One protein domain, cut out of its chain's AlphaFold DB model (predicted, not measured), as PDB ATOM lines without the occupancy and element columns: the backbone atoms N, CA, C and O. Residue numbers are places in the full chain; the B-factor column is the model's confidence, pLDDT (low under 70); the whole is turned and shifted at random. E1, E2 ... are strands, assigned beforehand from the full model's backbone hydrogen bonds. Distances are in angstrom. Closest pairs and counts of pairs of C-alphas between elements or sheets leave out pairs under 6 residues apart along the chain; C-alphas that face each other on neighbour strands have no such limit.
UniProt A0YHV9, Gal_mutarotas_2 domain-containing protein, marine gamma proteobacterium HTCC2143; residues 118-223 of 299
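This is residues 118 to 223 of the 299 residues of the protein "Gal_mutarotas_2 domain-containing protein" of marine gamma proteobacterium HTCC2143 (UniProt A0YHV9). With little regular structure, two antiparallel sheets stand partly face to face: a twisted one, E1 E2 E8 E7 E4, and a smaller one, E3 E5 E6, over part of one face. The printed part has 106 residues, eight named strands, E1 to E8 along the chain, holding 38 of them, and no named helix: all strand. It is compact, with a radius of gyration of the C-alphas of 13.6 A, spanning 45 by 32 by 23 A.

E1 is residues 127 to 130, from C-alpha 127 at (89.623, 32.382, 43.004); E2 133 to 136; E3 147 to 150; E4 161 to 165; E5 181 to 187, 17.5 A long; E6 191 to 194; E7 201 to 205; E8 215 to 219, to C-alpha 219 at (93.650, 38.687, 34.428).

Within hydrogen-bond range are N 128 and O 135 in the hairpin E1 and E2, 2.9 A, and N 185 and O 193 in the hairpin E5 and E6, 3.0 A. Between the sheets, the closest C-alphas of E4 and E5, Phe 165 and Asn 181, are 5.9 A apart.

The printed part has no cut. The link E4 to E5 is long. Residues 132 and 221 to 223 have pLDDT under 70.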
ATOM      1  N   PHE A 118      80.700  16.121  40.866       75.62
ATOM      2  CA  PHE A 118      80.892  14.925  41.706       75.62
ATOM      3  C   PHE A 118      82.347  14.710  42.183       75.62
ATOM      4  O   PHE A 118      82.587  13.913  43.081       75.62
ATOM      5  N   VAL A 119      83.314  15.412  41.578       72.44
ATOM      6  CA  VAL A 119      84.743  15.398  41.961       72.44
ATOM      7  C   VAL A 119      85.112  16.567  42.881       72.44
ATOM      8  O   VAL A 119      86.081  16.465  43.626       72.44
ATOM      9  N   ARG A 120      84.394  17.697  42.814       75.75
ATOM     10  CA  ARG A 120      84.779  18.946  43.487       75.75
ATOM     11  C   ARG A 120      83.602  19.897  43.669       75.75
ATOM     12  O   ARG A 120      82.703  19.942  42.837       75.75
ATOM     13  N   GLN A 121      83.664  20.720  44.709       81.31
ATOM     14  CA  GLN A 121      82.621  21.699  45.024       81.31
ATOM     15  C   GLN A 121      82.419  22.769  43.936       81.31
ATOM     16  O   GLN A 121      81.293  23.215  43.747       81.31
ATOM     17  N   PHE A 122      83.476  23.148  43.211       86.69
ATOM     18  CA  PHE A 122      83.435  24.197  42.186       86.69
ATOM     19  C   PHE A 122      84.013  23.686  40.875       86.69
ATOM     20  O   PHE A 122      85.103  23.108  40.881       86.69
ATOM     21  N   ARG A 123      83.341  23.890  39.736       86.31
ATOM     22  CA  ARG A 123      83.900  23.461  38.448       86.31
ATOM     23  C   ARG A 123      85.121  24.320  38.079       86.31
ATOM     24  O   ARG A 123      86.199  23.733  37.994       86.31
ATOM     25  N   PRO A 124      85.035  25.634  37.847       87.88
ATOM     26  CA  PRO A 124      86.196  26.508  37.926       87.88
ATOM     27  C   PRO A 124      86.446  26.899  39.396       87.88
ATOM     28  O   PRO A 124      85.483  27.061  40.143       87.88
ATOM     29  N   PRO A 125      87.700  27.066  39.844       90.75
ATOM     30  CA  PRO A 125      87.962  27.570  41.190       90.75
ATOM     31  C   PRO A 125      87.392  28.995  41.342       90.75
ATOM     32  O   PRO A 125      87.557  29.796  40.420       90.75
ATOM     33  N   PRO A 126      86.764  29.351  42.480       93.12
ATOM     34  CA  PRO A 126      86.202  30.691  42.670       93.12
ATOM     35  C   PRO A 126      87.250  31.795  42.559       93.12
ATOM     36  O   PRO A 126      87.016  32.823  41.925       93.12
ATOM     37  N   VAL A 127      88.427  31.554  43.141       94.25
ATOM     38  CA  VAL A 127      89.623  32.382  43.004       94.25
ATOM     39  C   VAL A 127      90.828  31.456  42.882       94.25
ATOM     40  O   VAL A 127      90.975  30.534  43.684       94.25
ATOM     41  N   ALA A 128      91.700  31.696  41.907       89.75
ATOM     42  CA  ALA A 128      92.941  30.946  41.734       89.75
ATOM     43  C   ALA A 128      94.092  31.844  41.267       89.75
ATOM     44  O   ALA A 128      93.898  32.866  40.600       89.75
ATOM     45  N   ARG A 129      95.315  31.417  41.582       87.12
ATOM     46  CA  ARG A 129      96.542  31.935  40.980       87.12
ATOM     47  C   ARG A 129      97.028  30.909  39.965       87.12
ATOM     48  O   ARG A 129      97.335  29.780  40.333       87.12
ATOM     49  N   VAL A 130      97.087  31.303  38.698       79.69
ATOM     50  CA  VAL A 130      97.635  30.487  37.606       79.69
ATOM     51  C   VAL A 130      98.975  31.060  37.153       79.69
ATOM     52  O   VAL A 130      99.352  32.166  37.542       79.69
ATOM     53  N   ASP A 131      99.699  30.314  36.324       70.19
ATOM     54  CA  ASP A 131     100.969  30.750  35.734       70.19
ATOM     55  C   ASP A 131     100.838  32.078  34.968       70.19
ATOM     56  O   ASP A 131     101.704  32.944  35.067       70.19
ATOM     57  N   GLN A 132      99.718  32.265  34.268       67.88
ATOM     58  CA  GLN A 132      99.419  33.468  33.493       67.88
ATOM     59  C   GLN A 132      98.929  34.649  34.332       67.88
ATOM     60  O   GLN A 132      98.947  35.767  33.831       67.88
ATOM     61  N   GLY A 133      98.485  34.459  35.580       80.94
ATOM     62  CA  GLY A 133      97.944  35.559  36.375       80.94
ATOM     63  C   GLY A 133      96.867  35.168  37.383       80.94
ATOM     64  O   GLY A 133      96.947  34.135  38.045       80.94
ATOM     65  N   TRP A 134      95.886  36.052  37.562       86.38
ATOM     66  CA  TRP A 134      94.786  35.866  38.511       86.38
ATOM     67  C   TRP A 134      93.541  35.356  37.804       86.38
ATOM     68  O   TRP A 134      93.178  35.856  36.744       86.38
ATOM     69  N   PHE A 135      92.867  34.394  38.418       87.31
ATOM     70  CA  PHE A 135      91.601  33.868  37.942       87.31
ATOM     71  C   PHE A 135      90.522  34.077  39.004       87.31
ATOM     72  O   PHE A 135      90.753  33.804  40.182       87.31
ATOM     73  N   ILE A 136      89.353  34.560  38.590       93.56
ATOM     74  CA  ILE A 136      88.185  34.747  39.456       93.56
ATOM     75  C   ILE A 136      86.909  34.363  38.707       93.56
ATOM     76  O   ILE A 136      86.765  34.660  37.521       93.56
ATOM     77  N   SER A 137      85.976  33.725  39.405       92.00
ATOM     78  CA  SER A 137      84.719  33.237  38.845       92.00
ATOM     79  C   SER A 137      83.537  33.590  39.743       92.00
ATOM     80  O   SER A 137      83.215  32.812  40.627       92.00
ATOM     81  N   PRO A 138      82.866  34.731  39.547       94.44
ATOM     82  CA  PRO A 138      81.508  34.943  40.044       94.44
ATOM     83  C   PRO A 138      80.474  34.042  39.352       94.44
ATOM     84  O   PRO A 138      80.669  33.577  38.222       94.44
ATOM     85  N   GLU A 139      79.352  33.820  40.026       96.19
ATOM     86  CA  GLU A 139      78.204  33.090  39.506       96.19
ATOM     87  C   GLU A 139      77.450  33.879  38.418       96.19
ATOM     88  O   GLU A 139      77.387  35.107  38.412       96.19
ATOM     89  N   LEU A 140      76.848  33.138  37.488       95.69
ATOM     90  CA  LEU A 140      75.769  33.612  36.623       95.69
ATOM     91  C   LEU A 140      74.557  32.730  36.819       95.69
ATOM     92  O   LEU A 140      74.693  31.536  36.605       95.69
ATOM     93  N   GLU A 141      73.368  33.254  37.087       94.25
ATOM     94  CA  GLU A 141      72.101  32.519  37.100       94.25
ATOM     95  C   GLU A 141      71.781  31.845  35.750       94.25
ATOM     96  O   GLU A 141      72.487  31.971  34.733       94.25
ATOM     97  N   SER A 142      70.736  31.015  35.739       91.88
ATOM     98  CA  SER A 142      70.278  30.364  34.513       91.88
ATOM     99  C   SER A 142      69.810  31.422  33.519       91.88
ATOM    100  O   SER A 142      69.011  32.286  33.861       91.88
ATOM    101  N   SER A 143      70.326  31.380  32.291       91.69
ATOM    102  CA  SER A 143      69.997  32.324  31.211       91.69
ATOM    103  C   SER A 143      70.260  33.818  31.479       91.69
ATOM    104  O   SER A 143      70.046  34.621  30.575       91.69
ATOM    105  N   GLU A 144      70.790  34.192  32.646       96.50
ATOM    106  CA  GLU A 144      71.299  35.528  32.959       96.50
ATOM    107  C   GLU A 144      72.160  36.128  31.827       96.50
ATOM    108  O   GLU A 144      73.217  35.577  31.487       96.50
ATOM    109  N   PRO A 145      71.718  37.231  31.208       97.56
ATOM    110  CA  PRO A 145      72.473  37.883  30.157       97.56
ATOM    111  C   PRO A 145      73.570  38.770  30.750       97.56
ATOM    112  O   PRO A 145      73.409  39.362  31.813       97.56
ATOM    113  N   VAL A 146      74.674  38.904  30.021       97.75
ATOM    114  CA  VAL A 146      75.783  39.784  30.406       97.75
ATOM    115  C   VAL A 146      76.087  40.725  29.255       97.75
ATOM    116  O   VAL A 146      76.145  40.310  28.095       97.75
ATOM    117  N   TYR A 147      76.288  41.992  29.581       97.88
ATOM    118  CA  TYR A 147      76.514  43.087  28.646       97.88
ATOM    119  C   TYR A 147      77.755  43.894  29.047       97.88
ATOM    120  O   TYR A 147      78.323  43.694  30.119       97.88
ATOM    121  N   GLY A 148      78.172  44.830  28.189       95.81
ATOM    122  CA  GLY A 148      79.338  45.687  28.416       95.81
ATOM    123  C   GLY A 148      80.573  45.213  27.650       95.81
ATOM    124  O   GLY A 148      80.460  44.789  26.502       95.81
ATOM    125  N   LEU A 149      81.745  45.319  28.284       93.88
ATOM    126  CA  LEU A 149      83.077  45.005  27.739       93.88
ATOM    127  C   LEU A 149      83.564  45.924  26.599       93.88
ATOM    128  O   LEU A 149      84.635  45.709  26.034       93.88
ATOM    129  N   GLY A 150      82.827  47.000  26.314       92.69
ATOM    130  CA  GLY A 150      83.173  47.993  25.296       92.69
ATOM    131  C   GLY A 150      82.790  47.565  23.878       92.69
ATOM    132  O   GLY A 150      81.757  46.934  23.654       92.69
ATOM    133  N   GLU A 151      83.611  47.958  22.908       92.25
ATOM    134  CA  GLU A 151      83.436  47.647  21.490       92.25
ATOM    135  C   GLU A 151      83.717  46.160  21.250       92.25
ATOM    136  O   GLU A 151      84.869  45.731  21.237       92.25
ATOM    137  N   LYS A 152      82.657  45.359  21.097       91.62
ATOM    138  CA  LYS A 152      82.741  43.930  20.766       91.62
ATOM    139  C   LYS A 152      81.677  43.539  19.757       91.62
ATOM    140  O   LYS A 152      80.484  43.723  20.017       91.62
ATOM    141  N   TRP A 153      82.125  42.942  18.660       88.38
ATOM    142  CA  TRP A 153      81.281  42.453  17.575       88.38
ATOM    143  C   TRP A 153      80.512  41.182  17.975       88.38
ATOM    144  O   TRP A 153      80.756  40.579  19.023       88.38
ATOM    145  N   GLY A 154      79.514  40.808  17.173       88.50
ATOM    146  CA  GLY A 154      78.603  39.699  17.472       88.50
ATOM    147  C   GLY A 154      77.417  40.083  18.366       88.50
ATOM    148  O   GLY A 154      76.987  41.235  18.405       88.50
ATOM    149  N   SER A 155      76.845  39.097  19.066       92.69
ATOM    150  CA  SER A 155      75.649  39.296  19.899       92.69
ATOM    151  C   SER A 155      75.884  40.345  20.992       92.69
ATOM    152  O   SER A 155      76.941  40.364  21.633       92.69
ATOM    153  N   LEU A 156      74.872  41.187  21.235       95.06
ATOM    154  CA  LEU A 156      74.870  42.153  22.336       95.06
ATOM    155  C   LEU A 156      74.972  41.437  23.688       95.06
ATOM    156  O   LEU A 156      75.787  41.823  24.522       95.06
ATOM    157  N   ASN A 157      74.184  40.371  23.876       97.44
ATOM    158  CA  ASN A 157      74.340  39.479  25.020       97.44
ATOM    159  C   ASN A 157      75.616  38.656  24.831       97.44
ATOM    160  O   ASN A 157      75.719  37.873  23.879       97.44
ATOM    161  N   LYS A 158      76.561  38.840  25.749       95.94
ATOM    162  CA  LYS A 158      77.875  38.202  25.748       95.94
ATOM    163  C   LYS A 158      77.852  36.783  26.318       95.94
ATOM    164  O   LYS A 158      78.857  36.089  26.220       95.94
ATOM    165  N   ARG A 159      76.722  36.312  26.864       96.06
ATOM    166  CA  ARG A 159      76.587  34.935  27.362       96.06
ATOM    167  C   ARG A 159      76.941  33.913  26.274       96.06
ATOM    168  O   ARG A 159      76.488  34.008  25.138       96.06
ATOM    169  N   GLY A 160      77.734  32.922  26.660       93.88
ATOM    170  CA  GLY A 160      78.292  31.881  25.805       93.88
ATOM    171  C   GLY A 160      79.615  32.251  25.130       93.88
ATOM    172  O   GLY A 160      80.195  31.382  24.483       93.88
ATOM    173  N   GLN A 161      80.109  33.487  25.262       92.38
ATOM    174  CA  GLN A 161      81.297  33.958  24.543       92.38
ATOM    175  C   GLN A 161      82.566  33.882  25.404       92.38
ATOM    176  O   GLN A 161      82.528  34.062  26.624       92.38
ATOM    177  N   LEU A 162      83.698  33.650  24.735       90.25
ATOM    178  CA  LEU A 162      85.040  33.879  25.262       90.25
ATOM    179  C   LEU A 162      85.570  35.161  24.616       90.25
ATOM    180  O   LEU A 162      85.723  35.207  23.399       90.25
ATOM    181  N   ILE A 163      85.795  36.199  25.414       90.69
ATOM    182  CA  ILE A 163      86.112  37.549  24.932       90.69
ATOM    183  C   ILE A 163      87.472  37.964  25.471       90.69
ATOM    184  O   ILE A 163      87.732  37.812  26.668       90.69
ATOM    185  N   ARG A 164      88.329  38.521  24.613       87.06
ATOM    186  CA  ARG A 164      89.630  39.038  25.015       87.06
ATOM    187  C   ARG A 164      89.564  40.553  25.171       87.06
ATOM    188  O   ARG A 164      89.358  41.319  24.239       87.06
ATOM    189  N   PHE A 165      89.793  40.998  26.392       86.38
ATOM    190  CA  PHE A 165      90.033  42.388  26.720       86.38
ATOM    191  C   PHE A 165      91.493  42.723  26.416       86.38
ATOM    192  O   PHE A 165      92.370  42.496  27.248       86.38
ATOM    193  N   CYS A 166      91.769  43.181  25.201       86.44
ATOM    194  CA  CYS A 166      93.084  43.626  24.755       86.44
ATOM    195  C   CYS A 166      92.870  44.590  23.587       86.44
ATOM    196  O   CYS A 166      92.170  44.241  22.637       86.44
ATOM    197  N   ASN A 167      93.390  45.816  23.686       84.94
ATOM    198  CA  ASN A 167      93.296  46.766  22.580       84.94
ATOM    199  C   ASN A 167      94.259  46.323  21.483       84.94
ATOM    200  O   ASN A 167      95.469  46.294  21.693       84.94
ATOM    201  N   GLU A 168      93.700  45.985  20.330       80.12
ATOM    202  CA  GLU A 168      94.431  45.459  19.184       80.12
ATOM    203  C   GLU A 168      93.965  46.184  17.918       80.12
ATOM    204  O   GLU A 168      92.828  46.663  17.845       80.12
ATOM    205  N   ASP A 169      94.851  46.285  16.929       82.31
ATOM    206  CA  ASP A 169      94.481  46.774  15.604       82.31
ATOM    207  C   ASP A 169      93.544  45.755  14.948       82.31
ATOM    208  O   ASP A 169      93.963  44.675  14.528       82.31
ATOM    209  N   ALA A 170      92.251  46.076  14.934       81.38
ATOM    210  CA  ALA A 170      91.222  45.131  14.528       81.38
ATOM    211  C   ALA A 170      91.173  44.902  13.015       81.38
ATOM    212  O   ALA A 170      90.649  43.870  12.603       81.38
ATOM    213  N   LEU A 171      91.693  45.837  12.203       79.50
ATOM    214  CA  LEU A 171      91.662  45.867  10.726       79.50
ATOM    215  C   LEU A 171      90.267  45.768  10.050       79.50
ATOM    216  O   LEU A 171      90.093  46.283   8.947       79.50
ATOM    217  N   ASP A 172      89.264  45.162  10.691       82.06
ATOM    218  CA  ASP A 172      87.875  45.021  10.256       82.06
ATOM    219  C   ASP A 172      86.889  44.935  11.450       82.06
ATOM    220  O   ASP A 172      87.228  45.259  12.589       82.06
ATOM    221  N   VAL A 173      85.629  44.569  11.172       83.25
ATOM    222  CA  VAL A 173      84.538  44.432  12.163       83.25
ATOM    223  C   VAL A 173      83.951  43.014  12.241       83.25
ATOM    224  O   VAL A 173      82.864  42.810  12.780       83.25
ATOM    225  N   ASN A 174      84.642  42.034  11.658       84.44
ATOM    226  CA  ASN A 174      84.185  40.648  11.546       84.44
ATOM    227  C   ASN A 174      84.857  39.718  12.571       84.44
ATOM    228  O   ASN A 174      84.386  38.598  12.777       84.44
ATOM    229  N   GLY A 175      85.954  40.164  13.192       82.69
ATOM    230  CA  GLY A 175      86.690  39.437  14.226       82.69
ATOM    231  C   GLY A 175      86.300  39.799  15.663       82.69
ATOM    232  O   GLY A 175      85.348  40.528  15.920       82.69
ATOM    233  N   GLU A 176      87.053  39.267  16.626       84.06
ATOM    234  CA  GLU A 176      86.918  39.622  18.049       84.06
ATOM    235  C   GLU A 176      87.762  40.847  18.433       84.06
ATOM    236  O   GLU A 176      87.381  41.592  19.342       84.06
ATOM    237  N   ALA A 177      88.866  41.067  17.709       85.50
ATOM    238  CA  ALA A 177      89.769  42.190  17.911       85.50
ATOM    239  C   ALA A 177      89.009  43.521  17.856       85.50
ATOM    240  O   ALA A 177      88.115  43.729  17.028       85.50
ATOM    241  N   SER A 178      89.351  44.423  18.772       87.81
ATOM    242  CA  SER A 178      88.721  45.733  18.854       87.81
ATOM    243  C   SER A 178      89.641  46.775  19.476       87.81
ATOM    244  O   SER A 178      90.524  46.470  20.281       87.81
ATOM    245  N   TYR A 179      89.400  48.034  19.108       88.12
ATOM    246  CA  TYR A 179      90.222  49.161  19.542       88.12
ATOM    247  C   TYR A 179      89.813  49.686  20.918       88.12
ATOM    248  O   TYR A 179      90.628  50.274  21.624       88.12
ATOM    249  N   LYS A 180      88.530  49.543  21.278       89.62
ATOM    250  CA  LYS A 180      87.928  50.218  22.440       89.62
ATOM    251  C   LYS A 180      87.338  49.222  23.429       89.62
ATOM    252  O   LYS A 180      86.122  49.161  23.633       89.62
ATOM    253  N   ASN A 181      88.201  48.456  24.080       90.19
ATOM    254  CA  ASN A 181      87.790  47.615  25.195       90.19
ATOM    255  C   ASN A 181      87.474  48.493  26.426       90.19
ATOM    256  O   ASN A 181      88.239  49.393  26.765       90.19
ATOM    257  N   THR A 182      86.338  48.266  27.103       91.88
ATOM    258  CA  THR A 182      85.957  48.979  28.349       91.88
ATOM    259  C   THR A 182      85.779  47.988  29.502       91.88
ATOM    260  O   THR A 182      84.962  47.080  29.348       91.88
ATOM    261  N   PRO A 183      86.530  48.081  30.619       90.62
ATOM    262  CA  PRO A 183      86.686  46.982  31.582       90.62
ATOM    263  C   PRO A 183      85.507  46.895  32.560       90.62
ATOM    264  O   PRO A 183      85.674  46.851  33.777       90.62
ATOM    265  N   PHE A 184      84.292  46.915  32.022       95.31
ATOM    266  CA  PHE A 184      83.050  46.913  32.771       95.31
ATOM    267  C   PHE A 184      82.047  45.961  32.123       95.31
ATOM    268  O   PHE A 184      81.620  46.178  30.986       95.31
ATOM    269  N   ALA A 185      81.668  44.919  32.855       96.56
ATOM    270  CA  ALA A 185      80.577  44.019  32.505       96.56
ATOM    271  C   ALA A 185      79.421  44.202  33.484       96.56
ATOM    272  O   ALA A 185      79.636  44.560  34.640       96.56
ATOM    273  N   TRP A 186      78.196  43.945  33.046       97.94
ATOM    274  CA  TRP A 186      77.022  44.064  33.906       97.94
ATOM    275  C   TRP A 186      75.894  43.138  33.466       97.94
ATOM    276  O   TRP A 186      75.857  42.676  32.322       97.94
ATOM    277  N   SER A 187      74.965  42.903  34.386       97.56
ATOM    278  CA  SER A 187      73.760  42.106  34.180       97.56
ATOM    279  C   SER A 187      72.522  42.884  34.634       97.56
ATOM    280  O   SER A 187      72.580  43.608  35.633       97.56
ATOM    281  N   PRO A 188      71.371  42.733  33.952       96.50
ATOM    282  CA  PRO A 188      70.106  43.297  34.411       96.50
ATOM    283  C   PRO A 188      69.627  42.698  35.742       96.50
ATOM    284  O   PRO A 188      68.740  43.279  36.360       96.50
ATOM    285  N   ASN A 189      70.231  41.601  36.219       94.44
ATOM    286  CA  ASN A 189      69.962  41.040  37.547       94.44
ATOM    287  C   ASN A 189      70.531  41.897  38.697       94.44
ATOM    288  O   ASN A 189      70.325  41.572  39.862       94.44
ATOM    289  N   GLY A 190      71.199  43.016  38.394       93.56
ATOM    290  CA  GLY A 190      71.503  44.052  39.384       93.56
ATOM    291  C   GLY A 190      72.955  44.111  39.852       93.56
ATOM    292  O   GLY A 190      73.229  44.777  40.848       93.56
ATOM    293  N   TRP A 191      73.892  43.482  39.133       95.56
ATOM    294  CA  TRP A 191      75.326  43.612  39.401       95.56
ATOM    295  C   TRP A 191      76.102  44.185  38.212       95.56
ATOM    296  O   TRP A 191      75.728  44.053  37.044       95.56
ATOM    297  N   GLY A 192      77.229  44.815  38.544       96.75
ATOM    298  CA  GLY A 192      78.256  45.252  37.608       96.75
ATOM    299  C   GLY A 192      79.640  44.894  38.143       96.75
ATOM    300  O   GLY A 192      79.877  44.944  39.349       96.75
ATOM    301  N   ALA A 193      80.550  44.525  37.250       95.94
ATOM    302  CA  ALA A 193      81.925  44.163  37.552       95.94
ATOM    303  C   ALA A 193      82.870  45.076  36.769       95.94
ATOM    304  O   ALA A 193      82.911  45.037  35.539       95.94
ATOM    305  N   PHE A 194      83.630  45.896  37.494       95.19
ATOM    306  CA  PHE A 194      84.703  46.719  36.943       95.19
ATOM    307  C   PHE A 194      86.052  46.052  37.218       95.19
ATOM    308  O   PHE A 194      86.474  45.953  38.374       95.19
ATOM    309  N   VAL A 195      86.730  45.587  36.170       93.38
ATOM    310  CA  VAL A 195      88.031  44.919  36.299       93.38
ATOM    311  C   VAL A 195      89.130  45.969  36.232       93.38
ATOM    312  O   VAL A 195      89.611  46.331  35.165       93.38
ATOM    313  N   HIS A 196      89.506  46.494  37.396       91.31
ATOM    314  CA  HIS A 196      90.459  47.594  37.494       91.31
ATOM    315  C   HIS A 196      91.910  47.130  37.260       91.31
ATOM    316  O   HIS A 196      92.670  46.938  38.208       91.31
ATOM    317  N   THR A 197      92.287  46.930  35.996       85.50
ATOM    318  CA  THR A 197      93.635  46.519  35.579       85.50
ATOM    319  C   THR A 197      93.930  46.944  34.133       85.50
ATOM    320  O   THR A 197      93.029  46.896  33.298       85.50
ATOM    321  N   PRO A 198      95.172  47.355  33.812       81.00
ATOM    322  CA  PRO A 198      95.609  47.598  32.433       81.00
ATOM    323  C   PRO A 198      95.979  46.293  31.706       81.00
ATOM    324  O   PRO A 198      96.219  46.290  30.502       81.00
ATOM    325  N   ALA A 199      96.098  45.191  32.450       81.94
ATOM    326  CA  ALA A 199      96.485  43.900  31.916       81.94
ATOM    327  C   ALA A 199      95.379  43.323  31.015       81.94
ATOM    328  O   ALA A 199      94.198  43.517  31.307       81.94
ATOM    329  N   PRO A 200      95.735  42.551  29.976       84.06
ATOM    330  CA  PRO A 200      94.774  41.781  29.220       84.06
ATOM    331  C   PRO A 200      93.909  40.895  30.118       84.06
ATOM    332  O   PRO A 200      94.406  40.179  30.992       84.06
ATOM    333  N   VAL A 201      92.603  40.908  29.872       87.94
ATOM    334  CA  VAL A 201      91.644  40.083  30.617       87.94
ATOM    335  C   VAL A 201      90.913  39.166  29.653       87.94
ATOM    336  O   VAL A 201      90.323  39.614  28.680       87.94
ATOM    337  N   THR A 202      90.924  37.865  29.904       89.06
ATOM    338  CA  THR A 202      90.087  36.929  29.150       89.06
ATOM    339  C   THR A 202      88.813  36.665  29.938       89.06
ATOM    340  O   THR A 202      88.857  36.140  31.050       89.06
ATOM    341  N   HIS A 203      87.677  37.020  29.350       93.38
ATOM    342  CA  HIS A 203      86.350  36.881  29.929       93.38
ATOM    343  C   HIS A 203      85.645  35.657  29.345       93.38
ATOM    344  O   HIS A 203      85.283  35.646  28.171       93.38
ATOM    345  N   GLY A 204      85.410  34.635  30.162       92.44
ATOM    346  CA  GLY A 204      84.539  33.515  29.819       92.44
ATOM    347  C   GLY A 204      83.152  33.762  30.383       92.44
ATOM    348  O   GLY A 204      82.885  33.486  31.550       92.44
ATOM    349  N   VAL A 205      82.260  34.293  29.556       95.25
ATOM    350  CA  VAL A 205      80.921  34.708  29.978       95.25
ATOM    351  C   VAL A 205      79.964  33.534  29.823       95.25
ATOM    352  O   VAL A 205      79.394  33.343  28.753       95.25
ATOM    353  N   GLY A 206      79.799  32.691  30.843       91.88
ATOM    354  CA  GLY A 206      79.027  31.453  30.688       91.88
ATOM    355  C   GLY A 206      79.595  30.541  29.587       91.88
ATOM    356  O   GLY A 206      78.848  29.808  28.936       91.88
ATOM    357  N   PHE A 207      80.899  30.651  29.311       91.56
ATOM    358  CA  PHE A 207      81.574  29.961  28.216       91.56
ATOM    359  C   PHE A 207      81.660  28.467  28.529       91.56
ATOM    360  O   PHE A 207      82.262  28.068  29.524       91.56
ATOM    361  N   ALA A 208      81.047  27.631  27.689       88.19
ATOM    362  CA  ALA A 208      80.797  26.225  28.013       88.19
ATOM    363  C   ALA A 208      82.054  25.397  28.369       88.19
ATOM    364  O   ALA A 208      81.972  24.612  29.317       88.19
ATOM    365  N   PRO A 209      83.217  25.571  27.704       84.69
ATOM    366  CA  PRO A 209      84.451  24.897  28.116       84.69
ATOM    367  C   PRO A 209      84.910  25.236  29.542       84.69
ATOM    368  O   PRO A 209      85.562  24.419  30.194       84.69
ATOM    369  N   TRP A 210      84.554  26.417  30.051       86.12
ATOM    370  CA  TRP A 210      84.841  26.833  31.420       86.12
ATOM    371  C   TRP A 210      83.685  26.428  32.337       86.12
ATOM    372  O   TRP A 210      83.770  25.412  33.033       86.12
ATOM    373  N   SER A 211      82.586  27.181  32.286       88.69
ATOM    374  CA  SER A 211      81.319  26.884  32.950       88.69
ATOM    375  C   SER A 211      80.204  27.764  32.384       88.69
ATOM    376  O   SER A 211      80.385  28.964  32.205       88.69
ATOM    377  N   GLN A 212      79.018  27.192  32.160       91.12
ATOM    378  CA  GLN A 212      77.808  27.955  31.808       91.12
ATOM    379  C   GLN A 212      77.126  28.611  33.024       91.12
ATOM    380  O   GLN A 212      76.118  29.307  32.869       91.12
ATOM    381  N   ARG A 213      77.643  28.341  34.228       91.81
ATOM    382  CA  ARG A 213      77.146  28.828  35.520       91.81
ATOM    383  C   ARG A 213      78.009  29.951  36.104       91.81
ATOM    384  O   ARG A 213      77.723  30.403  37.204       91.81
ATOM    385  N   ALA A 214      79.056  30.383  35.401       93.00
ATOM    386  CA  ALA A 214      80.000  31.372  35.908       93.00
ATOM    387  C   ALA A 214      80.360  32.421  34.853       93.00
ATOM    388  O   ALA A 214      80.398  32.140  33.651       93.00
ATOM    389  N   TYR A 215      80.668  33.624  35.325       95.19
ATOM    390  CA  TYR A 215      81.352  34.660  34.566       95.19
ATOM    391  C   TYR A 215      82.804  34.686  35.025       95.19
ATOM    392  O   TYR A 215      83.126  35.306  36.028       95.19
ATOM    393  N   SER A 216      83.692  33.990  34.323       92.62
ATOM    394  CA  SER A 216      85.082  33.897  34.769       92.62
ATOM    395  C   SER A 216      85.978  34.907  34.078       92.62
ATOM    396  O   SER A 216      85.803  35.226  32.901       92.62
ATOM    397  N   MET A 217      86.984  35.370  34.806       92.50
ATOM    398  CA  MET A 217      87.949  36.356  34.352       92.50
ATOM    399  C   MET A 217      89.350  35.834  34.636       92.50
ATOM    400  O   MET A 217      89.689  35.558  35.784       92.50
ATOM    401  N   LEU A 218      90.159  35.718  33.588       85.62
ATOM    402  CA  LEU A 218      91.601  35.537  33.694       85.62
ATOM    403  C   LEU A 218      92.266  36.890  33.462       85.62
ATOM    404  O   LEU A 218      92.279  37.376  32.336       85.62
ATOM    405  N   VAL A 219      92.830  37.478  34.508       84.50
ATOM    406  CA  VAL A 219      93.650  38.687  34.428       84.50
ATOM    407  C   VAL A 219      95.096  38.259  34.216       84.50
ATOM    408  O   VAL A 219      95.751  37.804  35.159       84.50
ATOM    409  N   ALA A 220      95.580  38.402  32.985       74.19
ATOM    410  CA  ALA A 220      96.921  38.005  32.581       74.19
ATOM    411  C   ALA A 220      97.759  39.249  32.250       74.19
ATOM    412  O   ALA A 220      97.393  39.978  31.330       74.19
ATOM    413  N   PRO A 221      98.861  39.531  32.971       60.09
ATOM    414  CA  PRO A 221      99.730  40.667  32.673       60.09
ATOM    415  C   PRO A 221     100.170  40.682  31.203       60.09
ATOM    416  O   PRO A 221     100.570  39.656  30.660       60.09
ATOM    417  N   CYS A 222     100.113  41.853  30.562       49.56
ATOM    418  CA  CYS A 222     100.625  42.054  29.197       49.56
ATOM    419  C   CYS A 222     102.147  41.927  29.135       49.56
ATOM    420  O   CYS A 222     102.701  41.629  28.082       49.56
ATOM    421  N   LEU A 223     102.808  42.157  30.267       52.25
ATOM    422  CA  LEU A 223     104.245  42.069  30.421       52.25
ATOM    423  C   LEU A 223     104.553  40.833  31.257       52.25
ATOM    424  O   LEU A 223     104.011  40.669  32.355       52.25
TER     425      LEU A 223